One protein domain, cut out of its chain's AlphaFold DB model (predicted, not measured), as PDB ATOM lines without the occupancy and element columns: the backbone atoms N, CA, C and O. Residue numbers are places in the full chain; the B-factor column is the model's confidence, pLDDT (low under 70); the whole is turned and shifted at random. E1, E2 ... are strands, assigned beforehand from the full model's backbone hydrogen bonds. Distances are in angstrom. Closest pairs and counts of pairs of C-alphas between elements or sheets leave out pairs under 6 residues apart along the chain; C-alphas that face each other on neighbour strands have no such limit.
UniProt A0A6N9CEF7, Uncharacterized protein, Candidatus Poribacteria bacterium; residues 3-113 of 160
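This is residues 3 to 113 of the 160 residues of an uncharacterized protein of Candidatus Poribacteria bacterium (UniProt A0A6N9CEF7). One antiparallel sheet, twisted, winds up and down from E1 to E9 and curls over into an open trough, like part of a barrel wall whose edge strands E1 and E9 stay apart. The long strands E2 to E7 make the wall, and the short E8 runs on into E9 along its last edge. The printed part has 111 residues, with no named helix and nine named strands, E1 to E9 in chain order; the class is all strand. The sheet is branched at E7, and E1 to E8 form a meander, each strand the antiparallel neighbour of the one before. The whole is compact, with a radius of gyration of the C-alphas of 15.3 A and spans of 43 by 29 by 28 A.

E1, residues 3 to 6, and E2, residues 15 to 24, form a hairpin at 143 degrees, with N 4 and O 16 2.8 A apart. E3, residues 27 to 34, lies on the other side of E2, at 165 degrees, with N 21 and O 29 at 2.8 A. E4, residues 39 to 49, is antiparallel to E3 at 155 degrees, with N 30 and O 43 at 2.8 A. E5, residues 57 to 64, follows at 172 degrees to E4, with N 46 and O 60 at 2.8 A; it bends by 52 degrees at residue 60. E6, residues 74 to 83, is antiparallel to E5 at 150 degrees, with N 75 and O 63 at 2.8 A. E7, residues 89 to 98, stands at 161 degrees to E6, with N 97 and O 76 at 2.8 A, and bends by 50 degrees at residue 95. On the other side of E7 lie E8, residues 103 to 105, with N 105 and O 96 at 2.8 A, and E9, residues 108 to 113, with N 111 and O 90 at 2.8 A. These pairs are antiparallel at 175 and 153 degrees. E8 runs on into E9 at 29 degrees. E1 and E9, two of the edge strands, are apart.

E1 begins at C-alpha 3, (-8.930, 16.798, -21.253), and is 10.5 A long. E2 measures 28.8 A, E3 23.1 A and E4 31.7 A, ending at C-alpha 49, (5.630, 38.118, -32.527). E5 measures 22.1 A, E6 28.0 A, E7 27.6 A, E8 6.5 A and E9 16.9 A, ending at C-alpha 113, (-4.338, 37.100, -12.540).

The two C-alphas farthest apart, those of Ser 38 and Tyr 86, are 45.3 A apart. The printed part has no cut, and no link between its named strands is long. Mean pLDDT of the printed part is 94.8, and residue 13 alone is under 70.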
ATOM      1  N   LEU A   3      -7.594  17.382 -21.199       97.00
ATOM      2  CA  LEU A   3      -8.930  16.798 -21.253       97.00
ATOM      3  C   LEU A   3      -9.932  17.879 -20.842       97.00
ATOM      4  O   LEU A   3      -9.687  18.590 -19.868       97.00
ATOM      5  N   ARG A   4     -11.048  17.998 -21.558       96.06
ATOM      6  CA  ARG A   4     -12.158  18.901 -21.245       96.06
ATOM      7  C   ARG A   4     -13.480  18.143 -21.272       96.06
ATOM      8  O   ARG A   4     -13.721  17.377 -22.205       96.06
ATOM      9  N   TYR A   5     -14.328  18.449 -20.297       96.50
ATOM     10  CA  TYR A   5     -15.742  18.097 -20.257       96.50
ATOM     11  C   TYR A   5     -16.612  19.360 -20.262       96.50
ATOM     12  O   TYR A   5     -16.249  20.352 -19.625       96.50
ATOM     13  N   VAL A   6     -17.751  19.319 -20.951       95.19
ATOM     14  CA  VAL A   6     -18.799  20.352 -20.898       95.19
ATOM     15  C   VAL A   6     -20.153  19.659 -20.772       95.19
ATOM     16  O   VAL A   6     -20.451  18.764 -21.560       95.19
ATOM     17  N   ASP A   7     -20.969  20.084 -19.812       94.31
ATOM     18  CA  ASP A   7     -22.262  19.483 -19.482       94.31
ATOM     19  C   ASP A   7     -23.385  19.955 -20.417       94.31
ATOM     20  O   ASP A   7     -24.322  20.653 -20.034       94.31
ATOM     21  N   THR A   8     -23.247  19.651 -21.703       89.25
ATOM     22  CA  THR A   8     -24.168  20.113 -22.746       89.25
ATOM     23  C   THR A   8     -24.869  18.950 -23.438       89.25
ATOM     24  O   THR A   8     -24.297  17.872 -23.631       89.25
ATOM     25  N   GLU A   9     -26.104  19.187 -23.882       87.25
ATOM     26  CA  GLU A   9     -26.842  18.280 -24.765       87.25
ATOM     27  C   GLU A   9     -26.160  18.113 -26.131       87.25
ATOM     28  O   GLU A   9     -26.300  17.061 -26.752       87.25
ATOM     29  N   LYS A  10     -25.344  19.088 -26.565       85.75
ATOM     30  CA  LYS A  10     -24.573  18.993 -27.810       85.75
ATOM     31  C   LYS A  10     -23.511  17.889 -27.703       85.75
ATOM     32  O   LYS A  10     -22.797  17.783 -26.706       85.75
ATOM     33  N   GLU A  11     -23.376  17.065 -28.739       80.56
ATOM     34  CA  GLU A  11     -22.410  15.955 -28.743       80.56
ATOM     35  C   GLU A  11     -20.961  16.454 -28.855       80.56
ATOM     36  O   GLU A  11     -20.082  16.048 -28.085       80.56
ATOM     37  N   ARG A  12     -20.715  17.402 -29.767       80.50
ATOM     38  CA  ARG A  12     -19.431  18.091 -29.915       80.50
ATOM     39  C   ARG A  12     -19.466  19.384 -29.095       80.50
ATOM     40  O   ARG A  12     -20.308  20.236 -29.368       80.50
ATOM     41  N   PRO A  13     -18.579  19.597 -28.105       69.88
ATOM     42  CA  PRO A  13     -17.436  18.800 -27.671       69.88
ATOM     43  C   PRO A  13     -17.605  18.340 -26.208       69.88
ATOM     44  O   PRO A  13     -16.829  18.760 -25.341       69.88
ATOM     45  N   ARG A  14     -18.625  17.516 -25.914       90.38
ATOM     46  CA  ARG A  14     -18.940  17.079 -24.534       90.38
ATOM     47  C   ARG A  14     -17.727  16.462 -23.844       90.38
ATOM     48  O   ARG A  14     -17.457  16.780 -22.694       90.38
ATOM     49  N   TRP A  15     -16.966  15.647 -24.570       92.56
ATOM     50  CA  TRP A  15     -15.657  15.147 -24.154       92.56
ATOM     51  C   TRP A  15     -14.626  15.423 -25.236       92.56
ATOM     52  O   TRP A  15     -14.754  14.937 -26.361       92.56
ATOM     53  N   ARG A  16     -13.579  16.163 -24.873       95.12
ATOM     54  CA  ARG A  16     -12.501  16.534 -25.788       95.12
ATOM     55  C   ARG A  16     -11.135  16.336 -25.158       95.12
ATOM     56  O   ARG A  16     -10.883  16.835 -24.065       95.12
ATOM     57  N   THR A  17     -10.225  15.717 -25.897       96.44
ATOM     58  CA  THR A  17      -8.810  15.600 -25.527       96.44
ATOM     59  C   THR A  17      -7.945  16.337 -26.536       96.44
ATOM     60  O   THR A  17      -8.231  16.304 -27.727       96.44
ATOM     61  N   THR A  18      -6.872  16.989 -26.086       96.94
ATOM     62  CA  THR A  18      -5.853  17.526 -26.996       96.94
ATOM     63  C   THR A  18      -4.457  17.056 -26.615       96.94
ATOM     64  O   THR A  18      -4.086  16.995 -25.434       96.94
ATOM     65  N   LEU A  19      -3.650  16.773 -27.629       97.25
ATOM     66  CA  LEU A  19      -2.222  16.539 -27.503       97.25
ATOM     67  C   LEU A  19      -1.501  17.581 -28.346       97.25
ATOM     68  O   LEU A  19      -1.810  17.755 -29.514       97.25
ATOM     69  N   ASN A  20      -0.549  18.279 -27.743       96.69
ATOM     70  CA  ASN A  20       0.198  19.342 -28.392       96.69
ATOM     71  C   ASN A  20       1.689  19.107 -28.164       96.69
ATOM     72  O   ASN A  20       2.084  18.731 -27.061       96.69
ATOM     73  N   TYR A  21       2.493  19.351 -29.192       95.88
ATOM     74  CA  TYR A  21       3.940  19.217 -29.194       95.88
ATOM     75  C   TYR A  21       4.582  20.471 -29.789       95.88
ATOM     76  O   TYR A  21       4.208  20.938 -30.868       95.88
ATOM     77  N   ARG A  22       5.562  21.030 -29.076       95.44
ATOM     78  CA  ARG A  22       6.323  22.188 -29.543       95.44
ATOM     79  C   ARG A  22       7.444  21.713 -30.461       95.44
ATOM     80  O   ARG A  22       8.471  21.245 -29.984       95.44
ATOM     81  N   LEU A  23       7.237  21.859 -31.767       94.06
ATOM     82  CA  LEU A  23       8.201  21.444 -32.785       94.06
ATOM     83  C   LEU A  23       9.377  22.425 -32.894       94.06
ATOM     84  O   LEU A  23      10.519  22.008 -33.036       94.06
ATOM     85  N   LEU A  24       9.102  23.731 -32.802       94.50
ATOM     86  CA  LEU A  24      10.108  24.799 -32.753       94.50
ATOM     87  C   LEU A  24       9.707  25.819 -31.683       94.50
ATOM     88  O   LEU A  24       8.552  25.867 -31.268       94.50
ATOM     89  N   ASN A  25      10.614  26.721 -31.302       91.81
ATOM     90  CA  ASN A  25      10.345  27.752 -30.283       91.81
ATOM     91  C   ASN A  25       9.083  28.594 -30.544       91.81
ATOM     92  O   ASN A  25       8.508  29.136 -29.605       91.81
ATOM     93  N   ARG A  26       8.658  28.709 -31.807       95.56
ATOM     94  CA  ARG A  26       7.465  29.459 -32.222       95.56
ATOM     95  C   ARG A  26       6.354  28.587 -32.794       95.56
ATOM     96  O   ARG A  26       5.289  29.122 -33.060       95.56
ATOM     97  N   LEU A  27       6.597  27.293 -32.998       96.31
ATOM     98  CA  LEU A  27       5.694  26.395 -33.708       96.31
ATOM     99  C   LEU A  27       5.251  25.253 -32.799       96.31
ATOM    100  O   LEU A  27       6.077  24.477 -32.314       96.31
ATOM    101  N   GLN A  28       3.941  25.121 -32.637       97.25
ATOM    102  CA  GLN A  28       3.303  23.990 -31.988       97.25
ATOM    103  C   GLN A  28       2.363  23.300 -32.970       97.25
ATOM    104  O   GLN A  28       1.595  23.948 -33.680       97.25
ATOM    105  N   VAL A  29       2.418  21.976 -32.972       97.69
ATOM    106  CA  VAL A  29       1.489  21.111 -33.696       97.69
ATOM    107  C   VAL A  29       0.768  20.230 -32.693       97.69
ATOM    108  O   VAL A  29       1.273  19.979 -31.598       97.69
ATOM    109  N   GLY A  30      -0.413  19.758 -33.040       97.06
ATOM    110  CA  GLY A  30      -1.187  18.928 -32.147       97.06
ATOM    111  C   GLY A  30      -2.330  18.229 -32.840       97.06
ATOM    112  O   GLY A  30      -2.549  18.367 -34.040       97.06
ATOM    113  N   VAL A  31      -3.059  17.478 -32.034       97.12
ATOM    114  CA  VAL A  31      -4.292  16.817 -32.422       97.12
ATOM    115  C   VAL A  31      -5.338  17.044 -31.347       97.12
ATOM    116  O   VAL A  31      -5.037  17.080 -30.149       97.12
ATOM    117  N   GLU A  32      -6.571  17.193 -31.792       96.12
ATOM    118  CA  GLU A  32      -7.767  17.222 -30.974       96.12
ATOM    119  C   GLU A  32      -8.584  15.968 -31.264       96.12
ATOM    120  O   GLU A  32      -8.785  15.625 -32.423       96.12
ATOM    121  N   TYR A  33      -9.061  15.297 -30.218       95.62
ATOM    122  CA  TYR A  33      -9.962  14.160 -30.332       95.62
ATOM    123  C   TYR A  33     -11.260  14.428 -29.567       95.62
ATOM    124  O   TYR A  33     -11.234  14.615 -28.344       95.62
ATOM    125  N   ASN A  34     -12.388  14.437 -30.278       93.56
ATOM    126  CA  ASN A  34     -13.728  14.557 -29.709       93.56
ATOM    127  C   ASN A  34     -14.330  13.154 -29.544       93.56
ATOM    128  O   ASN A  34     -14.696  12.509 -30.524       93.56
ATOM    129  N   LEU A  35     -14.429  12.677 -28.297       89.44
ATOM    130  CA  LEU A  35     -14.726  11.267 -27.999       89.44
ATOM    131  C   LEU A  35     -16.138  10.850 -28.430       89.44
ATOM    132  O   LEU A  35     -16.316   9.738 -28.909       89.44
ATOM    133  N   VAL A  36     -17.133  11.722 -28.239       90.38
ATOM    134  CA  VAL A  36     -18.550  11.382 -28.481       90.38
ATOM    135  C   VAL A  36     -18.831  11.181 -29.969       90.38
ATOM    136  O   VAL A  36     -19.537  10.251 -30.337       90.38
ATOM    137  N   VAL A  37     -18.222  12.007 -30.819       90.88
ATOM    138  CA  VAL A  37     -18.419  11.995 -32.278       90.88
ATOM    139  C   VAL A  37     -17.289  11.288 -33.035       90.88
ATOM    140  O   VAL A  37     -17.290  11.273 -34.260       90.88
ATOM    141  N   SER A  38     -16.323  10.695 -32.320       92.69
ATOM    142  CA  SER A  38     -15.155   9.996 -32.890       92.69
ATOM    143  C   SER A  38     -14.403  10.808 -33.955       92.69
ATOM    144  O   SER A  38     -14.019  10.292 -35.002       92.69
ATOM    145  N   GLU A  39     -14.185  12.094 -33.684       93.62
ATOM    146  CA  GLU A  39     -13.555  13.029 -34.619       93.62
ATOM    147  C   GLU A  39     -12.121  13.347 -34.182       93.62
ATOM    148  O   GLU A  39     -11.876  13.655 -33.012       93.62
ATOM    149  N   LEU A  40     -11.186  13.310 -35.136       95.06
ATOM    150  CA  LEU A  40      -9.795  13.718 -34.958       95.06
ATOM    151  C   LEU A  40      -9.496  14.933 -35.841       95.06
ATOM    152  O   LEU A  40      -9.666  14.860 -37.055       95.06
ATOM    153  N   LEU A  41      -8.998  16.015 -35.244       94.69
ATOM    154  CA  LEU A  41      -8.672  17.254 -35.952       94.69
ATOM    155  C   LEU A  41      -7.224  17.680 -35.721       94.69
ATOM    156  O   LEU A  41      -6.710  17.540 -34.605       94.69
ATOM    157  N   PRO A  42      -6.556  18.236 -36.744       95.75
ATOM    158  CA  PRO A  42      -5.238  18.815 -36.576       95.75
ATOM    159  C   PRO A  42      -5.326  20.141 -35.815       95.75
ATOM    160  O   PRO A  42      -6.212  20.971 -36.030       95.75
ATOM    161  N   LEU A  43      -4.346  20.361 -34.946       96.94
ATOM    162  CA  LEU A  43      -4.112  21.635 -34.286       96.94
ATOM    163  C   LEU A  43      -2.763  22.190 -34.717       96.94
ATOM    164  O   LEU A  43      -1.762  21.475 -34.798       96.94
ATOM    165  N   PHE A  44      -2.724  23.495 -34.929       96.69
ATOM    166  CA  PHE A  44      -1.510  24.214 -35.267       96.69
ATOM    167  C   PHE A  44      -1.521  25.577 -34.587       96.69
ATOM    168  O   PHE A  44      -2.554  26.236 -34.516       96.69
ATOM    169  N   SER A  45      -0.370  26.018 -34.089       97.19
ATOM    170  CA  SER A  45      -0.178  27.419 -33.718       97.19
ATOM    171  C   SER A  45       1.246  27.892 -33.992       97.19
ATOM    172  O   SER A  45       2.223  27.186 -33.729       97.19
ATOM    173  N   LEU A  46       1.349  29.112 -34.516       97.88
ATOM    174  CA  LEU A  46       2.595  29.773 -34.877       97.88
ATOM    175  C   LEU A  46       2.649  31.174 -34.265       97.88
ATOM    176  O   LEU A  46       1.873  32.056 -34.631       97.88
ATOM    177  N   PHE A  47       3.611  31.399 -33.373       97.12
ATOM    178  CA  PHE A  47       3.925  32.729 -32.859       97.12
ATOM    179  C   PHE A  47       4.666  33.551 -33.913       97.12
ATOM    180  O   PHE A  47       5.793  33.230 -34.297       97.12
ATOM    181  N   LEU A  48       4.050  34.653 -34.333       97.00
ATOM    182  CA  LEU A  48       4.643  35.623 -35.250       97.00
ATOM    183  C   LEU A  48       5.518  36.607 -34.472       97.00
ATOM    184  O   LEU A  48       6.696  36.798 -34.784       97.00
ATOM    185  N   PHE A  49       4.954  37.169 -33.400       95.12
ATOM    186  CA  PHE A  49       5.630  38.118 -32.527       95.12
ATOM    187  C   PHE A  49       5.434  37.738 -31.066       95.12
ATOM    188  O   PHE A  49       4.314  37.513 -30.609       95.12
ATOM    189  N   THR A  50       6.530  37.715 -30.313       95.06
ATOM    190  CA  THR A  50       6.465  37.719 -28.851       95.06
ATOM    191  C   THR A  50       6.095  39.122 -28.376       95.06
ATOM    192  O   THR A  50       6.552  40.122 -28.951       95.06
ATOM    193  N   GLU A  51       5.257  39.172 -27.342       96.88
ATOM    194  CA  GLU A  51       4.888  40.406 -26.658       96.88
ATOM    195  C   GLU A  51       6.132  41.125 -26.115       96.88
ATOM    196  O   GLU A  51       7.066  40.493 -25.622       96.88
ATOM    197  N   THR A  52       6.131  42.452 -26.199       95.50
ATOM    198  CA  THR A  52       7.082  43.341 -25.517       95.50
ATOM    199  C   THR A  52       6.308  44.431 -24.785       95.50
ATOM    200  O   THR A  52       5.093  44.528 -24.947       95.50
ATOM    201  N   ASP A  53       6.975  45.305 -24.034       93.50
ATOM    202  CA  ASP A  53       6.308  46.387 -23.293       93.50
ATOM    203  C   ASP A  53       5.412  47.269 -24.176       93.50
ATOM    204  O   ASP A  53       4.324  47.661 -23.756       93.50
ATOM    205  N   ILE A  54       5.812  47.492 -25.431       93.06
ATOM    206  CA  ILE A  54       5.123  48.385 -26.377       93.06
ATOM    207  C   ILE A  54       4.357  47.663 -27.492       93.06
ATOM    208  O   ILE A  54       3.659  48.314 -28.264       93.06
ATOM    209  N   ARG A  55       4.486  46.336 -27.623       95.44
ATOM    210  CA  ARG A  55       3.887  45.577 -28.731       95.44
ATOM    211  C   ARG A  55       3.145  44.344 -28.217       95.44
ATOM    212  O   ARG A  55       3.734  43.588 -27.443       95.44
ATOM    213  N   PRO A  56       1.902  44.089 -28.664       97.56
ATOM    214  CA  PRO A  56       1.212  42.850 -28.333       97.56
ATOM    215  C   PRO A  56       1.946  41.632 -28.906       97.56
ATOM    216  O   PRO A  56       2.633  41.710 -29.929       97.56
ATOM    217  N   GLY A  57       1.784  40.490 -28.246       98.12
ATOM    218  CA  GLY A  57       2.077  39.202 -28.856       98.12
ATOM    219  C   GLY A  57       1.090  38.931 -29.989       98.12
ATOM    220  O   GLY A  57      -0.062  39.353 -29.916       98.12
ATOM    221  N   LEU A  58       1.540  38.236 -31.028       98.38
ATOM    222  CA  LEU A  58       0.718  37.874 -32.179       98.38
ATOM    223  C   LEU A  58       1.006  36.430 -32.567       98.38
ATOM    224  O   LEU A  58       2.168  36.056 -32.755       98.38
ATOM    225  N   PHE A  59      -0.042  35.634 -32.719       98.19
ATOM    226  CA  PHE A  59       0.058  34.264 -33.204       98.19
ATOM    227  C   PHE A  59      -1.142  33.919 -34.073       98.19
ATOM    228  O   PHE A  59      -2.194  34.543 -33.969       98.19
ATOM    229  N   LEU A  60      -0.964  32.930 -34.937       98.25
ATOM    230  CA  LEU A  60      -2.033  32.361 -35.744       98.25
ATOM    231  C   LEU A  60      -2.139  30.865 -35.495       98.25
ATOM    232  O   LEU A  60      -1.199  30.265 -34.964       98.25
ATOM    233  N   GLY A  61      -3.262  30.264 -35.852       97.56
ATOM    234  CA  GLY A  61      -3.460  28.847 -35.614       97.56
ATOM    235  C   GLY A  61      -4.780  28.304 -36.120       97.56
ATOM    236  O   GLY A  61      -5.551  29.009 -36.770       97.56
ATOM    237  N   THR A  62      -5.001  27.034 -35.795       97.00
ATOM    238  CA  THR A  62      -6.240  26.312 -36.064       97.00
ATOM    239  C   THR A  62      -6.837  25.746 -34.782       97.00
ATOM    240  O   THR A  62      -6.124  25.419 -33.827       97.00
ATOM    241  N   SER A  63      -8.158  25.611 -34.759       92.69
ATOM    242  CA  SER A  63      -8.896  24.907 -33.707       92.69
ATOM    243  C   SER A  63     -10.125  24.213 -34.283       92.69
ATOM    244  O   SER A  63     -10.509  24.497 -35.414       92.69
ATOM    245  N   SER A  64     -10.767  23.326 -33.518       89.75
ATOM    246  CA  SER A  64     -12.199  23.074 -33.720       89.75
ATOM    247  C   SER A  64     -12.938  24.407 -33.677       89.75
ATOM    248  O   SER A  64     -12.602  25.210 -32.801       89.75
ATOM    249  N   ASP A  65     -13.911  24.628 -34.556       86.62
ATOM    250  CA  ASP A  65     -14.550  25.935 -34.733       86.62
ATOM    251  C   ASP A  65     -15.063  26.557 -33.416       86.62
ATOM    252  O   ASP A  65     -14.403  27.399 -32.803       86.62
ATOM    253  N   ARG A  66     -16.193  26.066 -32.901       86.25
ATOM    254  CA  ARG A  66     -16.744  26.476 -31.599       86.25
ATOM    255  C   ARG A  66     -17.358  25.301 -30.859       86.25
ATOM    256  O   ARG A  66     -17.634  24.245 -31.433       86.25
ATOM    257  N   ILE A  67     -17.595  25.475 -29.559       84.88
ATOM    258  CA  ILE A  67     -18.379  24.503 -28.789       84.88
ATOM    259  C   ILE A  67     -19.760  24.402 -29.457       84.88
ATOM    260  O   ILE A  67     -20.430  25.413 -29.641       84.88
ATOM    261  N   GLY A  68     -20.175  23.198 -29.853       86.69
ATOM    262  CA  GLY A  68     -21.440  22.974 -30.551       86.69
ATOM    263  C   GLY A  68     -21.393  23.020 -32.076       86.69
ATOM    264  O   GLY A  68     -22.438  22.815 -32.683       86.69
ATOM    265  N   SER A  69     -20.234  23.276 -32.690       89.88
ATOM    266  CA  SER A  69     -20.101  23.237 -34.154       89.88
ATOM    267  C   SER A  69     -20.253  21.806 -34.717       89.88
ATOM    268  O   SER A  69     -19.908  20.849 -34.016       89.88
ATOM    269  N   PRO A  70     -20.764  21.632 -35.952       91.06
ATOM    270  CA  PRO A  70     -20.862  20.339 -36.643       91.06
ATOM    271  C   PRO A  70     -19.521  19.615 -36.797       91.06
ATOM    272  O   PRO A  70     -18.472  20.240 -36.743       91.06
ATOM    273  N   VAL A  71     -19.530  18.295 -36.989       93.06
ATOM    274  CA  VAL A  71     -18.304  17.513 -37.255       93.06
ATOM    275  C   VAL A  71     -17.668  17.950 -38.577       93.06
ATOM    276  O   VAL A  71     -18.374  18.139 -39.562       93.06
ATOM    277  N   GLY A  72     -16.343  18.057 -38.603       91.31
ATOM    278  CA  GLY A  72     -15.548  18.484 -39.752       91.31
ATOM    279  C   GLY A  72     -15.166  19.961 -39.718       91.31
ATOM    280  O   GLY A  72     -14.176  20.320 -40.340       91.31
ATOM    281  N   GLU A  73     -15.880  20.782 -38.943       94.06
ATOM    282  CA  GLU A  73     -15.696  22.235 -38.958       94.06
ATOM    283  C   GLU A  73     -14.450  22.671 -38.176       94.06
ATOM    284  O   GLU A  73     -14.311  22.405 -36.961       94.06
ATOM    285  N   GLN A  74     -13.570  23.387 -38.872       94.88
ATOM    286  CA  GLN A  74     -12.338  23.984 -38.380       94.88
ATOM    287  C   GLN A  74     -12.475  25.516 -38.299       94.88
ATOM    288  O   GLN A  74     -13.228  26.160 -39.021       94.88
ATOM    289  N   ALA A  75     -11.699  26.120 -37.408       95.94
ATOM    290  CA  ALA A  75     -11.482  27.556 -37.361       95.94
ATOM    291  C   ALA A  75     -10.016  27.893 -37.631       95.94
ATOM    292  O   ALA A  75      -9.114  27.165 -37.198       95.94
ATOM    293  N   TYR A  76      -9.791  29.038 -38.277       97.75
ATOM    294  CA  TYR A  76      -8.471  29.602 -38.550       97.75
ATOM    295  C   TYR A  76      -8.421  31.010 -37.995       97.75
ATOM    296  O   TYR A  76      -9.235  31.863 -38.351       97.75
ATOM    297  N   PHE A  77      -7.442  31.274 -37.143       97.75
ATOM    298  CA  PHE A  77      -7.432  32.508 -36.381       97.75
ATOM    299  C   PHE A  77      -6.083  33.206 -36.390       97.75
ATOM    300  O   PHE A  77      -5.026  32.584 -36.520       97.75
ATOM    301  N   VAL A  78      -6.137  34.516 -36.160       98.50
ATOM    302  CA  VAL A  78      -5.003  35.352 -35.770       98.50
ATOM    303  C   VAL A  78      -5.378  36.078 -34.485       98.50
ATOM    304  O   VAL A  78      -6.363  36.813 -34.449       98.50
ATOM    305  N   THR A  79      -4.583  35.904 -33.434       98.56
ATOM    306  CA  THR A  79      -4.832  36.483 -32.111       98.56
ATOM    307  C   THR A  79      -3.717  37.437 -31.720       98.56
ATOM    308  O   THR A  79      -2.540  37.066 -31.698       98.56
ATOM    309  N   ALA A  80      -4.106  38.653 -31.338       98.69
ATOM    310  CA  ALA A  80      -3.251  39.606 -30.651       98.69
ATOM    311  C   ALA A  80      -3.515  39.544 -29.142       98.69
ATOM    312  O   ALA A  80      -4.665  39.494 -28.708       98.69
ATOM    313  N   THR A  81      -2.463  39.570 -28.325       98.25
ATOM    314  CA  THR A  81      -2.573  39.525 -26.860       98.25
ATOM    315  C   THR A  81      -1.604  40.487 -26.181       98.25
ATOM    316  O   THR A  81      -0.517  40.747 -26.696       98.25
ATOM    317  N   LYS A  82      -2.008  41.051 -25.040       98.31
ATOM    318  CA  LYS A  82      -1.205  42.003 -24.270       98.31
ATOM    319  C   LYS A  82      -1.474  41.860 -22.774       98.31
ATOM    320  O   LYS A  82      -2.632  41.923 -22.354       98.31
ATOM    321  N   ARG A  83      -0.421  41.759 -21.963       97.25
ATOM    322  CA  ARG A  83      -0.477  42.003 -20.518       97.25
ATOM    323  C   ARG A  83      -0.328  43.496 -20.242       97.25
ATOM    324  O   ARG A  83       0.576  44.157 -20.755       97.25
ATOM    325  N   LEU A  84      -1.224  44.035 -19.422       95.25
ATOM    326  CA  LEU A  84      -1.162  45.430 -19.011       95.25
ATOM    327  C   LEU A  84      -0.114  45.601 -17.897       95.25
ATOM    328  O   LEU A  84      -0.068  44.787 -16.976       95.25
ATOM    329  N   PRO A  85       0.744  46.634 -17.961       90.06
ATOM    330  CA  PRO A  85       1.925  46.727 -17.098       90.06
ATOM    331  C   PRO A  85       1.612  47.003 -15.620       90.06
ATOM    332  O   PRO A  85       2.379  46.599 -14.752       90.06
ATOM    333  N   TYR A  86       0.493  47.667 -15.317       92.56
ATOM    334  CA  TYR A  86       0.204  48.178 -13.965       92.56
ATOM    335  C   TYR A  86      -0.960  47.490 -13.259       92.56
ATOM    336  O   TYR A  86      -1.213  47.744 -12.086       92.56
ATOM    337  N   ILE A  87      -1.679  46.626 -13.967       95.75
ATOM    338  CA  ILE A  87      -2.786  45.856 -13.414       95.75
ATOM    339  C   ILE A  87      -2.616  44.402 -13.832       95.75
ATOM    340  O   ILE A  87      -2.072  44.144 -14.906       95.75
ATOM    341  N   PRO A  88      -3.077  43.431 -13.032       96.44
ATOM    342  CA  PRO A  88      -2.905  42.018 -13.344       96.44
ATOM    343  C   PRO A  88      -3.899  41.547 -14.419       96.44
ATOM    344  O   PRO A  88      -4.506  40.489 -14.301       96.44
ATOM    345  N   LEU A  89      -4.095  42.349 -15.464       97.75
ATOM    346  CA  LEU A  89      -5.026  42.105 -16.550       97.75
ATOM    347  C   LEU A  89      -4.244  41.779 -17.819       97.75
ATOM    348  O   LEU A  89      -3.321  42.495 -18.203       97.75
ATOM    349  N   SER A  90      -4.642  40.708 -18.490       98.12
ATOM    350  CA  SER A  90      -4.221  40.411 -19.858       98.12
ATOM    351  C   SER A  90      -5.441  40.410 -20.759       98.12
ATOM    352  O   SER A  90      -6.466  39.839 -20.396       98.12
ATOM    353  N   VAL A  91      -5.335  41.033 -21.924       98.44
ATOM    354  CA  VAL A  91      -6.411  41.102 -22.915       98.44
ATOM    355  C   VAL A  91      -5.986  40.408 -24.197       98.44
ATOM    356  O   VAL A  91      -4.791  40.272 -24.491       98.44
ATOM    357  N   TYR A  92      -6.965  39.954 -24.963       98.56
ATOM    358  CA  TYR A  92      -6.740  39.474 -26.314       98.56
ATOM    359  C   TYR A  92      -7.926  39.800 -27.215       98.56
ATOM    360  O   TYR A  92      -9.060  39.947 -26.752       98.56
ATOM    361  N   GLY A  93      -7.634  39.879 -28.505       98.62
ATOM    362  CA  GLY A  93      -8.617  39.963 -29.572       98.62
ATOM    363  C   GLY A  93      -8.165  39.102 -30.739       98.62
ATOM    364  O   GLY A  93      -6.963  38.948 -30.983       98.62
ATOM    365  N   THR A  94      -9.131  38.531 -31.437       98.44
ATOM    366  CA  THR A  94      -8.907  37.543 -32.481       98.44
ATOM    367  C   THR A  94      -9.712  37.912 -33.717       98.44
ATOM    368  O   THR A  94     -10.864  38.316 -33.608       98.44
ATOM    369  N   VAL A  95      -9.111  37.745 -34.891       98.31
ATOM    370  CA  VAL A  95      -9.842  37.613 -36.156       98.31
ATOM    371  C   VAL A  95      -9.886  36.127 -36.471       98.31
ATOM    372  O   VAL A  95      -8.835  35.486 -36.489       98.31
ATOM    373  N   ASN A  96     -11.079  35.580 -36.659       98.00
ATOM    374  CA  ASN A  96     -11.293  34.147 -36.804       98.00
ATOM    375  C   ASN A  96     -12.209  33.868 -37.994       98.00
ATOM    376  O   ASN A  96     -13.299  34.421 -38.054       98.00
ATOM    377  N   TYR A  97     -11.774  33.013 -38.916       97.81
ATOM    378  CA  TYR A  97     -12.639  32.439 -39.942       97.81
ATOM    379  C   TYR A  97     -13.222  31.128 -39.419       97.81
ATOM    380  O   TYR A  97     -12.468  30.247 -38.998       97.81
ATOM    381  N   SER A  98     -14.549  31.046 -39.416       96.69
ATOM    382  CA  SER A  98     -15.345  29.891 -39.005       96.69
ATOM    383  C   SER A  98     -15.821  29.159 -40.252       96.69
ATOM    384  O   SER A  98     -16.539  29.755 -41.051       96.69
ATOM    385  N   GLU A  99     -15.432  27.892 -40.427       96.38
ATOM    386  CA  GLU A  99     -15.980  27.059 -41.507       96.38
ATOM    387  C   GLU A  99     -17.475  26.781 -41.283       96.38
ATOM    388  O   GLU A  99     -18.241  26.776 -42.243       96.38
ATOM    389  N   TRP A 100     -17.922  26.688 -40.022       94.50
ATOM    390  CA  TRP A 100     -19.328  26.439 -39.703       94.50
ATOM    391  C   TRP A 100     -20.254  27.574 -40.163       94.50
ATOM    392  O   TRP A 100     -21.323  27.320 -40.719       94.50
ATOM    393  N   ASP A 101     -19.865  28.824 -39.912       94.31
ATOM    394  CA  ASP A 101     -20.652  29.988 -40.326       94.31
ATOM    395  C   ASP A 101     -20.307  30.472 -41.748       94.31
ATOM    396  O   ASP A 101     -20.996  31.349 -42.266       94.31
ATOM    397  N   ASP A 102     -19.227  29.958 -42.348       96.50
ATOM    398  CA  ASP A 102     -18.594  30.487 -43.568       96.50
ATOM    399  C   ASP A 102     -18.317  32.006 -43.491       96.50
ATOM    400  O   ASP A 102     -18.514  32.769 -44.441       96.50
ATOM    401  N   GLU A 103     -17.882  32.486 -42.320       96.69
ATOM    402  CA  GLU A 103     -17.698  33.918 -42.074       96.69
ATOM    403  C   GLU A 103     -16.538  34.247 -41.126       96.69
ATOM    404  O   GLU A 103     -16.020  33.409 -40.381       96.69
ATOM    405  N   LEU A 104     -16.139  35.524 -41.138       97.69
ATOM    406  CA  LEU A 104     -15.240  36.079 -40.131       97.69
ATOM    407  C   LEU A 104     -16.021  36.500 -38.885       97.69
ATOM    408  O   LEU A 104     -16.952  37.298 -38.962       97.69
ATOM    409  N   ASN A 105     -15.561  36.056 -37.720       96.50
ATOM    410  CA  ASN A 105     -16.001  36.548 -36.422       96.50
ATOM    411  C   ASN A 105     -14.817  37.069 -35.589       96.50
ATOM    412  O   ASN A 105     -13.642  36.899 -35.937       96.50
ATOM    413  N   PHE A 106     -15.141  37.767 -34.496       97.75
ATOM    414  CA  PHE A 106     -14.166  38.529 -33.711       97.75
ATOM    415  C   PHE A 106     -14.179  38.137 -32.228       97.75
ATOM    416  O   PHE A 106     -14.706  38.886 -31.400       97.75
ATOM    417  N   PRO A 107     -13.622  36.969 -31.859       97.75
ATOM    418  CA  PRO A 107     -13.495  36.579 -30.465       97.75
ATOM    419  C   PRO A 107     -12.599  37.546 -29.689       97.75
ATOM    420  O   PRO A 107     -11.586  38.033 -30.195       97.75
ATOM    421  N   PHE A 108     -12.920  37.780 -28.424       98.62
ATOM    422  CA  PHE A 108     -12.092  38.592 -27.536       98.62
ATOM    423  C   PHE A 108     -12.267  38.168 -26.084       98.62
ATOM    424  O   PHE A 108     -13.215  37.477 -25.709       98.62
ATOM    425  N   GLY A 109     -11.353  38.601 -25.226       98.56
ATOM    426  CA  GLY A 109     -11.498  38.350 -23.805       98.56
ATOM    427  C   GLY A 109     -10.420  38.993 -22.959       98.56
ATOM    428  O   GLY A 109      -9.455  39.583 -23.450       98.56
ATOM    429  N   ALA A 110     -10.599  38.846 -21.654       98.62
ATOM    430  CA  ALA A 110      -9.691  39.378 -20.661       98.62
ATOM    431  C   ALA A 110      -9.519  38.394 -19.505       98.62
ATOM    432  O   ALA A 110     -10.450  37.684 -19.120       98.62
ATOM    433  N   SER A 111      -8.313  38.350 -18.953       98.50
ATOM    434  CA  SER A 111      -7.925  37.474 -17.857       98.50
ATOM    435  C   SER A 111      -7.328  38.303 -16.731       98.50
ATOM    436  O   SER A 111      -6.358  39.023 -16.959       98.50
ATOM    437  N   VAL A 112      -7.881  38.168 -15.530       98.44
ATOM    438  CA  VAL A 112      -7.328  38.733 -14.296       98.44
ATOM    439  C   VAL A 112      -6.526  37.653 -13.581       98.44
ATOM    440  O   VAL A 112      -7.032  36.559 -13.335       98.44
ATOM    441  N   ASP A 113      -5.270  37.953 -13.274       97.31
ATOM    442  CA  ASP A 113      -4.338  37.100 -12.540       97.31
ATOM    443  C   ASP A 113      -4.354  37.477 -11.049       97.31
ATOM    444  O   ASP A 113      -4.027  38.599 -10.669       97.31
TER     445      ASP A 113